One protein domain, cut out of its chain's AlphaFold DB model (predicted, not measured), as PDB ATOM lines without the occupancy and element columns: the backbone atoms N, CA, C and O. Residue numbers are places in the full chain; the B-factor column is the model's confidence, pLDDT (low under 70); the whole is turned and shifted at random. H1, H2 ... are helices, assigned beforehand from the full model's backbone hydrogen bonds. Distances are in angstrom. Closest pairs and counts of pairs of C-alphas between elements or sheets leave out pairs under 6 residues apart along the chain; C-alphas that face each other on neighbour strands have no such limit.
ATOM      1  N   ALA A   2      36.266  52.179  89.983       54.44
ATOM      2  CA  ALA A   2      35.428  51.099  89.469       54.44
ATOM      3  C   ALA A   2      36.089  50.507  88.213       54.44
ATOM      4  O   ALA A   2      36.536  51.244  87.325       54.44
ATOM      5  N   ILE A   3      36.238  49.186  88.179       63.44
ATOM      6  CA  ILE A   3      36.800  48.475  87.032       63.44
ATOM      7  C   ILE A   3      35.696  48.398  85.970       63.44
ATOM      8  O   ILE A   3      34.763  47.622  86.105       63.44
ATOM      9  N   GLY A   4      35.803  49.195  84.903       68.50
ATOM     10  CA  GLY A   4      34.824  49.169  83.808       68.50
ATOM     11  C   GLY A   4      34.757  47.820  83.069       68.50
ATOM     12  O   GLY A   4      35.702  47.031  83.092       68.50
ATOM     13  N   SER A   5      33.661  47.574  82.346       68.12
ATOM     14  CA  SER A   5      33.369  46.291  81.675       68.12
ATOM     15  C   SER A   5      34.447  45.803  80.698       68.12
ATOM     16  O   SER A   5      34.651  44.599  80.558       68.12
ATOM     17  N   GLU A   6      35.158  46.714  80.029       70.12
ATOM     18  CA  GLU A   6      36.257  46.362  79.116       70.12
ATOM     19  C   GLU A   6      37.439  45.716  79.857       70.12
ATOM     20  O   GLU A   6      38.069  44.788  79.348       70.12
ATOM     21  N   ASN A   7      37.683  46.131  81.103       88.38
ATOM     22  CA  ASN A   7      38.719  45.539  81.943       88.38
ATOM     23  C   ASN A   7      38.310  44.144  82.440       88.38
ATOM     24  O   ASN A   7      39.164  43.266  82.537       88.38
ATOM     25  N   LEU A   8      37.019  43.915  82.715       94.88
ATOM     26  CA  LEU A   8      36.505  42.597  83.108       94.88
ATOM     27  C   LEU A   8      36.609  41.575  81.972       94.88
ATOM     28  O   LEU A   8      37.013  40.440  82.211       94.88
ATOM     29  N   ALA A   9      36.311  41.980  80.735       95.44
ATOM     30  CA  ALA A   9      36.498  41.123  79.565       95.44
ATOM     31  C   ALA A   9      37.976  40.759  79.362       95.44
ATOM     32  O   ALA A   9      38.301  39.586  79.193       95.44
ATOM     33  N   ALA A  10      38.881  41.738  79.453       94.88
ATOM     34  CA  ALA A  10      40.318  41.484  79.359       94.88
ATOM     35  C   ALA A  10      40.827  40.565  80.485       94.88
ATOM     36  O   ALA A  10      41.624  39.663  80.227       94.88
ATOM     37  N   LEU A  11      40.351  40.764  81.719       95.25
ATOM     38  CA  LEU A  11      40.683  39.905  82.855       95.25
ATOM     39  C   LEU A  11      40.171  38.474  82.642       95.25
ATOM     40  O   LEU A  11      40.911  37.522  82.867       95.25
ATOM     41  N   LEU A  12      38.937  38.312  82.160       97.44
ATOM     42  CA  LEU A  12      38.378  37.000  81.844       97.44
ATOM     43  C   LEU A  12      39.224  36.264  80.796       97.44
ATOM     44  O   LEU A  12      39.543  35.095  80.996       97.44
ATOM     45  N   GLU A  13      39.635  36.936  79.718       97.31
ATOM     46  CA  GLU A  13      40.522  36.345  78.705       97.31
ATOM     47  C   GLU A  13      41.852  35.870  79.309       97.31
ATOM     48  O   GLU A  13      42.287  34.749  79.044       97.31
ATOM     49  N   GLN A  14      42.460  36.660  80.201       96.25
ATOM     50  CA  GLN A  14      43.684  36.261  80.912       96.25
ATOM     51  C   GLN A  14      43.482  35.041  81.821       96.25
ATOM     52  O   GLN A  14      44.402  34.244  81.996       96.25
ATOM     53  N   LEU A  15      42.283  34.878  82.382       96.38
ATOM     54  CA  LEU A  15      41.935  33.787  83.295       96.38
ATOM     55  C   LEU A  15      41.448  32.515  82.580       96.38
ATOM     56  O   LEU A  15      41.073  31.548  83.243       96.38
ATOM     57  N   GLY A  16      41.489  32.475  81.246       96.69
ATOM     58  CA  GLY A  16      41.087  31.310  80.449       96.69
ATOM     59  C   GLY A  16      39.814  31.512  79.628       96.69
ATOM     60  O   GLY A  16      39.186  30.528  79.224       96.69
ATOM     61  N   GLY A  17      39.432  32.766  79.384       97.12
ATOM     62  CA  GLY A  17      38.336  33.149  78.502       97.12
ATOM     63  C   GLY A  17      36.952  32.771  79.036       97.12
ATOM     64  O   GLY A  17      36.811  32.347  80.185       97.12
ATOM     65  N   PRO A  18      35.903  32.902  78.205       97.12
ATOM     66  CA  PRO A  18      34.520  32.601  78.569       97.12
ATOM     67  C   PRO A  18      34.270  31.081  78.623       97.12
ATOM     68  O   PRO A  18      33.510  30.517  77.836       97.12
ATOM     69  N   THR A  19      34.956  30.414  79.549       97.75
ATOM     70  CA  THR A  19      34.920  28.973  79.818       97.75
ATOM     71  C   THR A  19      34.517  28.710  81.271       97.75
ATOM     72  O   THR A  19      34.531  29.621  82.097       97.75
ATOM     73  N   GLU A  20      34.197  27.456  81.615       96.00
ATOM     74  CA  GLU A  20      33.898  27.064  83.005       96.00
ATOM     75  C   GLU A  20      35.039  27.441  83.962       96.00
ATOM     76  O   GLU A  20      34.816  28.082  84.988       96.00
ATOM     77  N   SER A  21      36.279  27.113  83.596       95.62
ATOM     78  CA  SER A  21      37.454  27.466  84.396       95.62
ATOM     79  C   SER A  21      37.667  28.976  84.468       95.62
ATOM     80  O   SER A  21      37.898  29.494  85.557       95.62
ATOM     81  N   GLY A  22      37.559  29.683  83.339       97.50
ATOM     82  CA  GLY A  22      37.797  31.125  83.294       97.50
ATOM     83  C   GLY A  22      36.797  31.916  84.127       97.50
ATOM     84  O   GLY A  22      37.196  32.755  84.933       97.50
ATOM     85  N   LEU A  23      35.507  31.589  84.034       97.69
ATOM     86  CA  LEU A  23      34.469  32.269  84.806       97.69
ATOM     87  C   LEU A  23      34.567  31.959  86.308       97.69
ATOM     88  O   LEU A  23      34.413  32.852  87.144       97.69
ATOM     89  N   LYS A  24      34.895  30.708  86.659       96.12
ATOM     90  CA  LYS A  24      35.199  30.321  88.042       96.12
ATOM     91  C   LYS A  24      36.374  31.134  88.594       96.12
ATOM     92  O   LYS A  24      36.274  31.680  89.692       96.12
ATOM     93  N   TYR A  25      37.479  31.216  87.854       95.81
ATOM     94  CA  TYR A  25      38.654  31.967  88.294       95.81
ATOM     95  C   TYR A  25      38.418  33.469  88.324       95.81
ATOM     96  O   TYR A  25      38.990  34.124  89.189       95.81
ATOM     97  N   LEU A  26      37.561  34.011  87.460       97.25
ATOM     98  CA  LEU A  26      37.170  35.414  87.509       97.25
ATOM     99  C   LEU A  26      36.502  35.752  88.846       97.25
ATOM    100  O   LEU A  26      36.908  36.708  89.498       97.25
ATOM    101  N   LEU A  27      35.533  34.946  89.289       97.31
ATOM    102  CA  LEU A  27      34.824  35.178  90.553       97.31
ATOM    103  C   LEU A  27      35.723  34.957  91.779       97.31
ATOM    104  O   LEU A  27      35.661  35.729  92.731       97.31
ATOM    105  N   ILE A  28      36.589  33.939  91.754       95.06
ATOM    106  CA  ILE A  28      37.542  33.680  92.846       95.06
ATOM    107  C   ILE A  28      38.604  34.782  92.931       95.06
ATOM    108  O   ILE A  28      38.877  35.294  94.012       95.06
ATOM    109  N   THR A  29      39.198  35.163  91.799       93.88
ATOM    110  CA  THR A  29      40.208  36.230  91.749       93.88
ATOM    111  C   THR A  29      39.582  37.560  92.140       93.88
ATOM    112  O   THR A  29      40.133  38.273  92.971       93.88
ATOM    113  N   GLY A  30      38.400  37.862  91.601       94.88
ATOM    114  CA  GLY A  30      37.649  39.059  91.949       94.88
ATOM    115  C   GLY A  30      37.326  39.127  93.437       94.88
ATOM    116  O   GLY A  30      37.413  40.203  94.016       94.88
ATOM    117  N   ASP A  31      37.043  37.990  94.088       95.19
ATOM    118  CA  ASP A  31      36.810  37.978  95.532       95.19
ATOM    119  C   ASP A  31      38.017  38.526  96.303       95.19
ATOM    120  O   ASP A  31      37.853  39.258  97.271       95.19
ATOM    121  N   LEU A  32      39.226  38.201  95.857       92.81
ATOM    122  CA  LEU A  32      40.476  38.556  96.525       92.81
ATOM    123  C   LEU A  32      41.017  39.935  96.123       92.81
ATOM    124  O   LEU A  32      42.013  40.394  96.682       92.81
ATOM    125  N   MET A  33      40.381  40.608  95.164       92.06
ATOM    126  CA  MET A  33      40.791  41.924  94.691       92.06
ATOM    127  C   MET A  33      40.081  43.032  95.465       92.06
ATOM    128  O   MET A  33      38.858  43.139  95.427       92.06
ATOM    129  N   ALA A  34      40.860  43.964  96.019       90.62
ATOM    130  CA  ALA A  34      40.330  45.149  96.703       90.62
ATOM    131  C   ALA A  34      39.401  46.012  95.822       90.62
ATOM    132  O   ALA A  34      38.558  46.753  96.317       90.62
ATOM    133  N   ALA A  35      39.547  45.910  94.497       92.00
ATOM    134  CA  ALA A  35      38.688  46.597  93.540       92.00
ATOM    135  C   ALA A  35      37.219  46.149  93.593       92.00
ATOM    136  O   ALA A  35      36.369  46.877  93.099       92.00
ATOM    137  N   PHE A  36      36.934  44.984  94.179       94.25
ATOM    138  CA  PHE A  36      35.583  44.467  94.336       94.25
ATOM    139  C   PHE A  36      35.204  44.299  95.809       94.25
ATOM    140  O   PHE A  36      34.359  43.469  96.104       94.25
ATOM    141  N   ASP A  37      35.810  45.021  96.757       91.44
ATOM    142  CA  ASP A  37      35.477  44.866  98.185       91.44
ATOM    143  C   ASP A  37      34.068  45.380  98.539       91.44
ATOM    144  O   ASP A  37      33.441  44.882  99.481       91.44
ATOM    145  N   SER A  38      33.554  46.365  97.791       93.94
ATOM    146  CA  SER A  38      32.205  46.899  97.990       93.94
ATOM    147  C   SER A  38      31.133  45.970  97.401       93.94
ATOM    148  O   SER A  38      31.385  45.232  96.448       93.94
ATOM    149  N   ASP A  39      29.914  46.008  97.954       94.88
ATOM    150  CA  ASP A  39      28.792  45.230  97.407       94.88
ATOM    151  C   ASP A  39      28.371  45.710  96.010       94.88
ATOM    152  O   ASP A  39      27.911  44.903  95.207       94.88
ATOM    153  N   GLU A  40      28.560  46.997  95.706       94.62
ATOM    154  CA  GLU A  40      28.264  47.582  94.395       94.62
ATOM    155  C   GLU A  40      29.236  47.059  93.330       94.62
ATOM    156  O   GLU A  40      28.801  46.454  92.351       94.62
ATOM    157  N   ASP A  41      30.546  47.173  93.570       94.62
ATOM    158  CA  ASP A  41      31.570  46.683  92.638       94.62
ATOM    159  C   ASP A  41      31.478  45.152  92.470       94.62
ATOM    160  O   ASP A  41      31.614  44.609  91.371       94.62
ATOM    161  N   TRP A  42      31.204  44.423  93.558       97.12
ATOM    162  CA  TRP A  42      30.979  42.978  93.496       97.12
ATOM    163  C   TRP A  42      29.736  42.607  92.682       97.12
ATOM    164  O   TRP A  42      29.747  41.612  91.949       97.12
ATOM    165  N   ALA A  43      28.664  43.397  92.789       97.00
ATOM    166  CA  ALA A  43      27.461  43.197  91.996       97.00
ATOM    167  C   ALA A  43      27.731  43.414  90.502       97.00
ATOM    168  O   ALA A  43      27.237  42.623  89.699       97.00
ATOM    169  N   GLU A  44      28.543  44.406  90.124       96.06
ATOM    170  CA  GLU A  44      28.965  44.606  88.730       96.06
ATOM    171  C   GLU A  44      29.726  43.387  88.187       96.06
ATOM    172  O   GLU A  44      29.426  42.899  87.092       96.06
ATOM    173  N   LEU A  45      30.656  42.830  88.974       97.25
ATOM    174  CA  LEU A  45      31.376  41.607  88.611       97.25
ATOM    175  C   LEU A  45      30.420  40.416  88.426       97.25
ATOM    176  O   LEU A  45      30.531  39.683  87.440       97.25
ATOM    177  N   CYS A  46      29.467  40.229  89.344       98.00
ATOM    178  CA  CYS A  46      28.476  39.153  89.257       98.00
ATOM    179  C   CYS A  46      27.544  39.321  88.049       98.00
ATOM    180  O   CYS A  46      27.251  38.343  87.364       98.00
ATOM    181  N   GLN A  47      27.115  40.549  87.743       97.44
ATOM    182  CA  GLN A  47      26.300  40.856  86.564       97.44
ATOM    183  C   GLN A  47      27.059  40.564  85.267       97.44
ATOM    184  O   GLN A  47      26.518  39.917  84.367       97.44
ATOM    185  N   PHE A  48      28.323  40.987  85.182       97.56
ATOM    186  CA  PHE A  48      29.189  40.659  84.053       97.56
ATOM    187  C   PHE A  48      29.330  39.141  83.889       97.56
ATOM    188  O   PHE A  48      29.096  38.613  82.799       97.56
ATOM    189  N   ALA A  49      29.646  38.428  84.974       98.00
ATOM    190  CA  ALA A  49      29.803  36.980  84.947       98.00
ATOM    191  C   ALA A  49      28.504  36.265  84.538       98.00
ATOM    192  O   ALA A  49      28.538  35.354  83.714       98.00
ATOM    193  N   SER A  50      27.357  36.719  85.051       97.69
ATOM    194  CA  SER A  50      26.035  36.187  84.710       97.69
ATOM    195  C   SER A  50      25.698  36.373  83.231       97.69
ATOM    196  O   SER A  50      25.092  35.486  82.633       97.69
ATOM    197  N   LYS A  51      26.077  37.506  82.627       97.38
ATOM    198  CA  LYS A  51      25.857  37.754  81.197       97.38
ATOM    199  C   LYS A  51      26.710  36.827  80.329       97.38
ATOM    200  O   LYS A  51      26.204  36.231  79.383       97.38
ATOM    201  N   VAL A  52      27.993  36.677  80.666       97.62
ATOM    202  CA  VAL A  52      28.892  35.748  79.961       97.62
ATOM    203  C   VAL A  52      28.372  34.314  80.061       97.62
ATOM    204  O   VAL A  52      28.365  33.587  79.069       97.62
ATOM    205  N   ASP A  53      27.926  33.915  81.249       97.88
ATOM    206  CA  ASP A  53      27.333  32.604  81.482       97.88
ATOM    207  C   ASP A  53      26.074  32.378  80.639       97.88
ATOM    208  O   ASP A  53      25.965  31.359  79.963       97.88
ATOM    209  N   GLU A  54      25.160  33.350  80.596       96.19
ATOM    210  CA  GLU A  54      23.944  33.279  79.781       96.19
ATOM    211  C   GLU A  54      24.246  33.105  78.285       96.19
ATOM    212  O   GLU A  54      23.643  32.258  77.626       96.19
ATOM    213  N   GLU A  55      25.209  33.861  77.753       97.00
ATOM    214  CA  GLU A  55      25.597  33.797  76.339       97.00
ATOM    215  C   GLU A  55      26.267  32.466  75.958       97.00
ATOM    216  O   GLU A  55      26.249  32.064  74.790       97.00
ATOM    217  N   ARG A  56      26.895  31.786  76.922       97.44
ATOM    218  CA  ARG A  56      27.742  30.605  76.681       97.44
ATOM    219  C   ARG A  56      27.174  29.307  77.244       97.44
ATOM    220  O   ARG A  56      27.658  28.238  76.877       97.44
ATOM    221  N   GLY A  57      26.170  29.387  78.113       97.00
ATOM    222  CA  GLY A  57      25.594  28.257  78.835       97.00
ATOM    223  C   GLY A  57      26.592  27.552  79.756       97.00
ATOM    224  O   GLY A  57      26.562  26.324  79.843       97.00
ATOM    225  N   ILE A  58      27.492  28.290  80.416       97.50
ATOM    226  CA  ILE A  58      28.595  27.715  81.209       97.50
ATOM    227  C   ILE A  58      28.065  26.939  82.426       97.50
ATOM    228  O   ILE A  58      28.517  25.827  82.700       97.50
ATOM    229  N   SER A  59      27.084  27.488  83.140       96.69
ATOM    230  CA  SER A  59      26.479  26.899  84.337       96.69
ATOM    231  C   SER A  59      25.148  26.186  84.057       96.69
ATOM    232  O   SER A  59      24.524  25.656  84.979       96.69
ATOM    233  N   ALA A  60      24.753  26.051  82.782       97.00
ATOM    234  CA  ALA A  60      23.463  25.489  82.361       97.00
ATOM    235  C   ALA A  60      23.171  24.093  82.942       97.00
ATOM    236  O   ALA A  60      22.012  23.736  83.170       97.00
ATOM    237  N   ARG A  61      24.217  23.300  83.227       97.12
ATOM    238  CA  ARG A  61      24.076  22.003  83.911       97.12
ATOM    239  C   ARG A  61      23.452  22.144  85.304       97.12
ATOM    240  O   ARG A  61      22.570  21.361  85.636       97.12
ATOM    241  N   PHE A  62      23.881  23.136  86.085       97.81
ATOM    242  CA  PHE A  62      23.400  23.376  87.445       97.81
ATOM    243  C   PHE A  62      21.985  23.933  87.416       97.81
ATOM    244  O   PHE A  62      21.122  23.470  88.147       97.81
ATOM    245  N   GLU A  63      21.707  24.857  86.502       97.25
ATOM    246  CA  GLU A  63      20.360  25.402  86.345       97.25
ATOM    247  C   GLU A  63      19.331  24.335  86.018       97.25
ATOM    248  O   GLU A  63      18.241  24.327  86.587       97.25
ATOM    249  N   LYS A  64      19.685  23.422  85.105       97.75
ATOM    250  CA  LYS A  64      18.841  22.279  84.790       97.75
ATOM    251  C   LYS A  64      18.634  21.413  86.031       97.75
ATOM    252  O   LYS A  64      17.493  21.136  86.371       97.75
ATOM    253  N   GLN A  65      19.712  21.036  86.722       97.94
ATOM    254  CA  GLN A  65      19.632  20.233  87.945       97.94
ATOM    255  C   GLN A  65      18.695  20.861  88.986       97.94
ATOM    256  O   GLN A  65      17.831  20.173  89.522       97.94
ATOM    257  N   PHE A  66      18.814  22.166  89.230       97.69
ATOM    258  CA  PHE A  66      18.004  22.862  90.231       97.69
ATOM    259  C   PHE A  66      16.538  22.983  89.810       97.69
ATOM    260  O   PHE A  66      15.649  22.777  90.632       97.69
ATOM    261  N   ARG A  67      16.261  23.245  88.525       96.75
ATOM    262  CA  ARG A  67      14.888  23.216  87.984       96.75
ATOM    263  C   ARG A  67      14.266  21.821  88.051       96.75
ATOM    264  O   ARG A  67      13.061  21.714  88.250       96.75
ATOM    265  N   ASP A  68      15.088  20.782  87.933       97.50
ATOM    266  CA  ASP A  68      14.689  19.380  88.086       97.50
ATOM    267  C   ASP A  68      14.541  18.967  89.573       97.50
ATOM    268  O   ASP A  68      14.240  17.812  89.869       97.50
ATOM    269  N   GLY A  69      14.724  19.899  90.520       96.25
ATOM    270  CA  GLY A  69      14.523  19.688  91.958       96.25
ATOM    271  C   GLY A  69      15.730  19.114  92.704       96.25
ATOM    272  O   GLY A  69      15.603  18.717  93.862       96.25
ATOM    273  N   ILE A  70      16.906  19.051  92.073       97.25
ATOM    274  CA  ILE A  70      18.144  18.659  92.753       97.25
ATOM    275  C   ILE A  70      18.601  19.821  93.639       97.25
ATOM    276  O   ILE A  70      18.767  20.942  93.164       97.25
ATOM    277  N   SER A  71      18.838  19.541  94.919       96.81
ATOM    278  CA  SER A  71      19.293  20.548  95.881       96.81
ATOM    279  C   SER A  71      20.683  21.113  95.515       96.81
ATOM    280  O   SER A  71      21.610  20.335  95.253       96.81
ATOM    281  N   PRO A  72      20.886  22.446  95.553       97.12
ATOM    282  CA  PRO A  72      22.199  23.078  95.432       97.12
ATOM    283  C   PRO A  72      23.147  22.817  96.604       97.12
ATOM    284  O   PRO A  72      24.332  23.135  96.482       97.12
ATOM    285  N   ILE A  73      22.669  22.267  97.729       96.50
ATOM    286  CA  ILE A  73      23.461  22.092  98.958       96.50
ATOM    287  C   ILE A  73      24.785  21.376  98.683       96.50
ATOM    288  O   ILE A  73      25.835  21.877  99.086       96.50
ATOM    289  N   GLY A  74      24.762  20.263  97.941       95.19
ATOM    290  CA  GLY A  74      25.981  19.511  97.621       95.19
ATOM    291  C   GLY A  74      27.001  20.352  96.848       95.19
ATOM    292  O   GLY A  74      28.186  20.351  97.165       95.19
ATOM    293  N   ALA A  75      26.540  21.170  95.899       95.44
ATOM    294  CA  ALA A  75      27.420  22.067  95.155       95.44
ATOM    295  C   ALA A  75      27.996  23.194  96.036       95.44
ATOM    296  O   ALA A  75      29.132  23.618  95.818       95.44
ATOM    297  N   MET A  76      27.246  23.667  97.041       95.38
ATOM    298  CA  MET A  76      27.737  24.659  98.007       95.38
ATOM    299  C   MET A  76      28.779  24.056  98.952       95.38
ATOM    300  O   MET A  76      29.800  24.688  99.220       95.38
ATOM    301  N   GLN A  77      28.564  22.817  99.397       91.56
ATOM    302  CA  GLN A  77      29.522  22.059 100.207       91.56
ATOM    303  C   GLN A  77      30.820  21.747  99.457       91.56
ATOM    304  O   GLN A  77      31.864  21.629 100.091       91.56
ATOM    305  N   ASP A  78      30.775  21.679  98.129       88.06
ATOM    306  CA  ASP A  78      31.951  21.558  97.263       88.06
ATOM    307  C   ASP A  78      32.520  22.926  96.825       88.06
ATOM    308  O   ASP A  78      33.506  22.992  96.086       88.06
ATOM    309  N   ASN A  79      31.915  24.032  97.280       86.31
ATOM    310  CA  ASN A  79      32.300  25.406  96.954       86.31
ATOM    311  C   ASN A  79      32.357  25.671  95.432       86.31
ATOM    312  O   ASN A  79      33.265  26.326  94.908       86.31
ATOM    313  N   TYR A  80      31.357  25.171  94.697       93.62
ATOM    314  CA  TYR A  80      31.176  25.471  93.277       93.62
ATOM    315  C   TYR A  80      30.513  26.836  93.073       93.62
ATOM    316  O   TYR A  80      29.292  26.956  93.003       93.62
ATOM    317  N   VAL A  81      31.325  27.875  92.875       96.50
ATOM    318  CA  VAL A  81      30.836  29.257  92.691       96.50
ATOM    319  C   VAL A  81      29.901  29.423  91.488       96.50
ATOM    320  O   VAL A  81      28.955  30.204  91.539       96.50
ATOM    321  N   LEU A  82      30.087  28.628  90.431       98.00
ATOM    322  CA  LEU A  82      29.194  28.639  89.268       98.00
ATOM    323  C   LEU A  82      27.816  28.044  89.571       98.00
ATOM    324  O   LEU A  82      26.836  28.446  88.958       98.00
ATOM    325  N   ALA A  83      27.722  27.129  90.537       98.00
ATOM    326  CA  ALA A  83      26.437  26.641  91.021       98.00
ATOM    327  C   ALA A  83      25.710  27.726  91.833       98.00
ATOM    328  O   ALA A  83      24.500  27.886  91.699       98.00
ATOM    329  N   ALA A  84      26.440  28.528  92.616       98.12
ATOM    330  CA  ALA A  84      25.860  29.682  93.305       98.12
ATOM    331  C   ALA A  84      25.359  30.724  92.291       98.12
ATOM    332  O   ALA A  84      24.238  31.218  92.420       98.12
ATOM    333  N   LEU A  85      26.145  30.999  91.242       98.44
ATOM    334  CA  LEU A  85      25.762  31.913  90.163       98.44
ATOM    335  C   LEU A  85      24.500  31.418  89.440       98.44
ATOM    336  O   LEU A  85      23.552  32.185  89.284       98.44
ATOM    337  N   ALA A  86      24.452  30.128  89.092       98.31
ATOM    338  CA  ALA A  86      23.284  29.485  88.492       98.31
ATOM    339  C   ALA A  86      22.026  29.650  89.358       98.31
ATOM    340  O   ALA A  86      20.977  30.045  88.848       98.31
ATOM    341  N   ALA A  87      22.130  29.396  90.669       98.12
ATOM    342  CA  ALA A  87      21.015  29.545  91.605       98.12
ATOM    343  C   ALA A  87      20.491  30.992  91.644       98.12
ATOM    344  O   ALA A  87      19.277  31.209  91.616       98.12
ATOM    345  N   CYS A  88      21.391  31.982  91.650       97.44
ATOM    346  CA  CYS A  88      21.024  33.399  91.584       97.44
ATOM    347  C   CYS A  88      20.317  33.731  90.263       97.44
ATOM    348  O   CYS A  88      19.263  34.364  90.265       97.44
ATOM    349  N   ARG A  89      20.871  33.262  89.139       95.69
ATOM    350  CA  ARG A  89      20.408  33.579  87.782       95.69
ATOM    351  C   ARG A  89      19.007  33.056  87.497       95.69
ATOM    352  O   ARG A  89      18.209  33.746  86.870       95.69
ATOM    353  N   ILE A  90      18.685  31.856  87.979       96.25
ATOM    354  CA  ILE A  90      17.337  31.288  87.821       96.25
ATOM    355  C   ILE A  90      16.339  31.810  88.859       96.25
ATOM    356  O   ILE A  90      15.180  31.402  88.820       96.25
ATOM    357  N   GLY A  91      16.771  32.682  89.779       96.19
ATOM    358  CA  GLY A  91      15.931  33.195  90.855       96.19
ATOM    359  C   GLY A  91      15.440  32.087  91.781       96.19
ATOM    360  O   GLY A  91      14.266  32.084  92.149       96.19
ATOM    361  N   LEU A  92      16.315  31.129  92.113       96.94
ATOM    362  CA  LEU A  92      15.948  29.973  92.925       96.94
ATOM    363  C   LEU A  92      15.324  30.420  94.259       96.94
ATOM    364  O   LEU A  92      15.787  31.379  94.891       96.94
ATOM    365  N   GLU A  93      14.267  29.722  94.674       95.25
ATOM    366  CA  GLU A  93      13.625  29.960  95.964       95.25
ATOM    367  C   GLU A  93      14.639  29.760  97.097       95.25
ATOM    368  O   GLU A  93      15.393  28.790  97.134       95.25
ATOM    369  N   LYS A  94      14.666  30.698  98.045       95.62
ATOM    370  CA  LYS A  94      15.632  30.723  99.153       95.62
ATOM    371  C   LYS A  94      15.158  29.866 100.331       95.62
ATOM    372  O   LYS A  94      15.254  30.285 101.479       95.62
ATOM    373  N   SER A  95      14.602  28.693 100.044       91.75
ATOM    374  CA  SER A  95      14.077  27.764 101.052       91.75
ATOM    375  C   SER A  95      15.185  27.035 101.817       91.75
ATOM    376  O   SER A  95      14.967  26.589 102.940       91.75
ATOM    377  N   GLU A  96      16.373  26.912 101.223       94.50
ATOM    378  CA  GLU A  96      17.539  26.262 101.825       94.50
ATOM    379  C   GLU A  96      18.587  27.296 102.278       94.50
ATOM    380  O   GLU A  96      18.866  28.260 101.549       94.50
ATOM    381  N   PRO A  97      19.241  27.096 103.440       96.69
ATOM    382  CA  PRO A  97      20.228  28.030 103.979       96.69
ATOM    383  C   PRO A  97      21.593  27.856 103.291       96.69
ATOM    384  O   PRO A  97      22.588  27.490 103.908       96.69
ATOM    385  N   LEU A  98      21.673  28.116 101.983       97.44
ATOM    386  CA  LEU A  98      22.881  27.860 101.181       97.44
ATOM    387  C   LEU A  98      24.147  28.553 101.720       97.44
ATOM    388  O   LEU A  98      25.248  28.035 101.532       97.44
ATOM    389  N   MET A  99      24.002  29.675 102.438       97.50
ATOM    390  CA  MET A  99      25.126  30.385 103.056       97.50
ATOM    391  C   MET A  99      25.919  29.501 104.026       97.50
ATOM    392  O   MET A  99      27.149  29.466 103.955       97.50
ATOM    393  N   VAL A 100      25.246  28.783 104.935       97.31
ATOM    394  CA  VAL A 100      25.950  27.960 105.930       97.31
ATOM    395  C   VAL A 100      26.640  26.766 105.273       97.31
ATOM    396  O   VAL A 100      27.739  26.395 105.676       97.31
ATOM    397  N   TYR A 101      26.066  26.218 104.200       96.56
ATOM    398  CA  TYR A 101      26.690  25.136 103.437       96.56
ATOM    399  C   TYR A 101      27.936  25.601 102.677       96.56
ATOM    400  O   TYR A 101      28.959  24.918 102.721       96.56
ATOM    401  N   ALA A 102      27.897  26.789 102.065       95.88
ATOM    402  CA  ALA A 102      29.080  27.395 101.456       95.88
ATOM    403  C   ALA A 102      30.182  27.659 102.503       95.88
ATOM    404  O   ALA A 102      31.356  27.367 102.267       95.88
ATOM    405  N   ALA A 103      29.808  28.137 103.695       95.38
ATOM    406  CA  ALA A 103      30.739  28.316 104.809       95.38
ATOM    407  C   ALA A 103      31.290  26.983 105.357       95.38
ATOM    408  O   ALA A 103      32.433  26.941 105.807       95.38
ATOM    409  N   SER A 104      30.533  25.882 105.283       92.12
ATOM    410  CA  SER A 104      30.990  24.552 105.716       92.12
ATOM    411  C   SER A 104      32.159  24.044 104.886       92.12
ATOM    412  O   SER A 104      33.082  23.462 105.445       92.12
ATOM    413  N   ASN A 105      32.179  24.303 103.576       85.12
ATOM    414  CA  ASN A 105      33.369  23.994 102.784       85.12
ATOM    415  C   ASN A 105      34.577  24.786 103.292       85.12
ATOM    416  O   ASN A 105      35.644  24.217 103.493       85.12
ATOM    417  N   LYS A 106      34.382  26.082 103.567       84.81
ATOM    418  CA  LYS A 106      35.424  26.982 104.084       84.81
ATOM    419  C   LYS A 106      35.884  26.658 105.492       84.81
ATOM    420  O   LYS A 106      36.951  27.095 105.892       84.81
ATOM    421  N   HIS A 107      35.102  25.902 106.246       80.94
ATOM    422  CA  HIS A 107      35.527  25.352 107.522       80.94
ATOM    423  C   HIS A 107      36.521  24.189 107.342       80.94
ATOM    424  O   HIS A 107      37.476  24.080 108.116       80.94
ATOM    425  N   GLU A 108      36.320  23.349 106.321       81.38
ATOM    426  CA  GLU A 108      37.131  22.154 106.032       81.38
ATOM    427  C   GLU A 108      38.354  22.456 105.150       81.38
ATOM    428  O   GLU A 108      39.434  21.905 105.369       81.38
ATOM    429  N   PHE A 109      38.213  23.357 104.174       80.31
ATOM    430  CA  PHE A 109      39.213  23.642 103.150       80.31
ATOM    431  C   PHE A 109      39.430  25.153 102.981       80.31
ATOM    432  O   PHE A 109      38.476  25.886 102.717       80.31
ATOM    433  N   PRO A 110      40.688  25.639 103.012       75.75
ATOM    434  CA  PRO A 110      40.973  27.067 102.849       75.75
ATOM    435  C   PRO A 110      40.651  27.590 101.440       75.75
ATOM    436  O   PRO A 110      40.557  28.797 101.235       75.75
ATOM    437  N   GLY A 111      40.473  26.695 100.460       79.38
ATOM    438  CA  GLY A 111      40.270  27.056  99.060       79.38
ATOM    439  C   GLY A 111      41.519  27.677  98.433       79.38
ATOM    440  O   GLY A 111      42.646  27.359  98.811       79.38
ATOM    441  N   PHE A 112      41.310  28.548  97.446       80.75
ATOM    442  CA  PHE A 112      42.389  29.344  96.872       80.75
ATOM    443  C   PHE A 112      42.796  30.433  97.869       80.75
ATOM    444  O   PHE A 112      41.944  31.171  98.372       80.75
ATOM    445  N   VAL A 113      44.094  30.500  98.162       80.38
ATOM    446  CA  VAL A 113      44.670  31.463  99.100       80.38
ATOM    447  C   VAL A 113      45.678  32.319  98.356       80.38
ATOM    448  O   VAL A 113      46.677  31.800  97.858       80.38
ATOM    449  N   GLN A 114      45.438  33.625  98.324       77.12
ATOM    450  CA  GLN A 114      46.367  34.609  97.776       77.12
ATOM    451  C   GLN A 114      46.647  35.663  98.840       77.12
ATOM    452  O   GLN A 114      45.724  36.132  99.502       77.12
ATOM    453  N   ASP A 115      47.925  35.973  99.064       77.50
ATOM    454  CA  ASP A 115      48.363  36.969 100.053       77.50
ATOM    455  C   ASP A 115      47.798  36.729 101.472       77.50
ATOM    456  O   ASP A 115      47.557  37.649 102.249       77.50
ATOM    457  N   GLY A 116      47.580  35.454 101.821       72.56
ATOM    458  CA  GLY A 116      47.030  35.035 103.114       72.56
ATOM    459  C   GLY A 116      45.507  35.163 103.247       72.56
ATOM    460  O   GLY A 116      44.974  34.865 104.315       72.56
ATOM    461  N   LEU A 117      44.798  35.565 102.188       74.31
ATOM    462  CA  LEU A 117      43.340  35.654 102.152       74.31
ATOM    463  C   LEU A 117      42.740  34.400 101.513       74.31
ATOM    464  O   LEU A 117      43.028  34.081 100.362       74.31
ATOM    465  N   ALA A 118      41.890  33.700 102.264       85.38
ATOM    466  CA  ALA A 118      41.079  32.604 101.743       85.38
ATOM    467  C   ALA A 118      39.854  33.159 101.008       85.38
ATOM    468  O   ALA A 118      39.163  34.043 101.534       85.38
ATOM    469  N   GLU A 119      39.591  32.643  99.807       90.50
ATOM    470  CA  GLU A 119      38.446  33.077  99.009       90.50
ATOM    471  C   GLU A 119      37.109  32.633  99.621       90.50
ATOM    472  O   GLU A 119      37.007  31.549 100.202       90.50
ATOM    473  N   MET A 120      36.082  33.468  99.474       94.19
ATOM    474  CA  MET A 120      34.698  33.230  99.903       94.19
ATOM    475  C   MET A 120      33.690  33.571  98.797       94.19
ATOM    476  O   MET A 120      32.546  33.947  99.063       94.19
ATOM    477  N   SER A 121      34.113  33.436  97.540       95.75
ATOM    478  CA  SER A 121      33.354  33.833  96.353       95.75
ATOM    479  C   SER A 121      31.952  33.211  96.310       95.75
ATOM    480  O   SER A 121      30.993  33.930  96.042       95.75
ATOM    481  N   CYS A 122      31.784  31.932  96.677       96.44
ATOM    482  CA  CYS A 122      30.459  31.301  96.786       96.44
ATOM    483  C   CYS A 122      29.526  32.054  97.740       96.44
ATOM    484  O   CYS A 122      28.399  32.371  97.371       96.44
ATOM    485  N   MET A 123      29.994  32.365  98.953       97.62
ATOM    486  CA  MET A 123      29.200  33.089  99.952       97.62
ATOM    487  C   MET A 123      28.801  34.473  99.441       97.62
ATOM    488  O   MET A 123      27.666  34.910  99.627       97.62
ATOM    489  N   ARG A 124      29.715  35.152  98.746       97.94
ATOM    490  CA  ARG A 124      29.458  36.483  98.196       97.94
ATOM    491  C   ARG A 124      28.502  36.469  97.012       97.94
ATOM    492  O   ARG A 124      27.671  37.366  96.914       97.94
ATOM    493  N   VAL A 125      28.576  35.467  96.134       98.56
ATOM    494  CA  VAL A 125      27.589  35.278  95.057       98.56
ATOM    495  C   VAL A 125      26.210  34.985  95.649       98.56
ATOM    496  O   VAL A 125      25.232  35.603  95.242       98.56
ATOM    497  N   LEU A 126      26.119  34.115  96.661       98.31
ATOM    498  CA  LEU A 126      24.858  33.849  97.359       98.31
ATOM    499  C   LEU A 126      24.289  35.117  98.012       98.31
ATOM    500  O   LEU A 126      23.097  35.388  97.901       98.31
ATOM    501  N   HIS A 127      25.121  35.932  98.659       98.38
ATOM    502  CA  HIS A 127      24.657  37.201  99.215       98.38
ATOM    503  C   HIS A 127      24.168  38.171  98.134       98.38
ATOM    504  O   HIS A 127      23.103  38.759  98.301       98.38
ATOM    505  N   TRP A 128      24.871  38.271  97.000       98.38
ATOM    506  CA  TRP A 128      24.413  39.045  95.841       98.38
ATOM    507  C   TRP A 128      23.041  38.573  95.334       98.38
ATOM    508  O   TRP A 128      22.175  39.388  95.026       98.38
ATOM    509  N   GLY A 129      22.797  37.261  95.334       97.75
ATOM    510  CA  GLY A 129      21.491  36.673  95.028       97.75
ATOM    511  C   GLY A 129      20.427  36.825  96.122       97.75
ATOM    512  O   GLY A 129      19.290  36.382  95.927       97.75
ATOM    513  N   GLY A 130      20.770  37.426  97.265       97.56
ATOM    514  CA  GLY A 130      19.874  37.714  98.384       97.56
ATOM    515  C   GLY A 130      19.676  36.568  99.377       97.56
ATOM    516  O   GLY A 130      18.647  36.539 100.049       97.56
ATOM    517  N   TRP A 131      20.586  35.593  99.453       97.94
ATOM    518  CA  TRP A 131      20.543  34.584 100.520       97.94
ATOM    519  C   TRP A 131      20.911  35.202 101.871       97.94
ATOM    520  O   TRP A 131      21.862  35.979 101.978       97.94
ATOM    521  N   ASP A 132      20.165  34.819 102.909       97.06
ATOM    522  CA  ASP A 132      20.380  35.298 104.272       97.06
ATOM    523  C   ASP A 132      21.709  34.776 104.839       97.06
ATOM    524  O   ASP A 132      21.967  33.570 104.892       97.06
ATOM    525  N   VAL A 133      22.551  35.711 105.285       97.50
ATOM    526  CA  VAL A 133      23.856  35.422 105.887       97.50
ATOM    527  C   VAL A 133      23.748  34.793 107.282       97.50
ATOM    528  O   VAL A 133      24.690  34.143 107.740       97.50
TER     529      VAL A 133
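What this domain is: This is residues 2 to 133 of the 276 residues of an uncharacterized protein of 'Massilia aquatica' Lu et al. 2020 (UniProt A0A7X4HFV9). Picture a compact pile of helices: the hairpin of H2 and H3 has H1 on one side, and on its other side H6 and H8 lie side by side across it. Beyond these, away from the hairpin, H4 packs on H6, H7 packs on H8, and short H5 packs on H7. The printed part has 132 residues with eight named helices, H1 to H8 in chain order, and no named strand, in class all helix. The radius of gyration of the C-alphas is 13.7 A, and the spans are 36 by 34 by 24 A.

Where its parts are: Find C-alpha 5 at (33.369, 46.291, 81.675), where H1 begins; it runs to residue 14. H2, residues 20 to 32, covers 18.9 A, and H3, residues 39 to 56, covers 25.4 A. Read on to H4 at residues 60 to 67, H5 at 73 to 77, H6 at 81 to 89 and H7 at 98 to 108, 16.1 A long. H8, residues 121 to 128, ends at C-alpha 128, (24.413, 39.045, 95.841).

How they stand to each other: H1 touches H2, Leu 12 to Leu 26 being closest at 6.0 A between C-alphas. H2 and H3 form a helical hairpin at a shallow tilt of 3 degrees, C-alphas 23 and 49 closest at 6.6 A. H6, the hub, touches five helices, among them H2, about perpendicular at 87 degrees, with C-alphas 24 and 82 closest at 6.4 A. H6 and H8 run the same way at a shallow tilt of 14 degrees, C-alphas 81 and 122 closest at 4.6 A. Every O i to N i+4 pair is within hydrogen-bond range in H1 to H6 and H8; in H7, 6 of 7 are.

The domain as a whole: C-alphas 68 and 115, the two farthest apart, are 39.8 A from each other. The printed part has no cut, and the link from H7 to H8 is long. Residues 2 to 5 are under pLDDT 70.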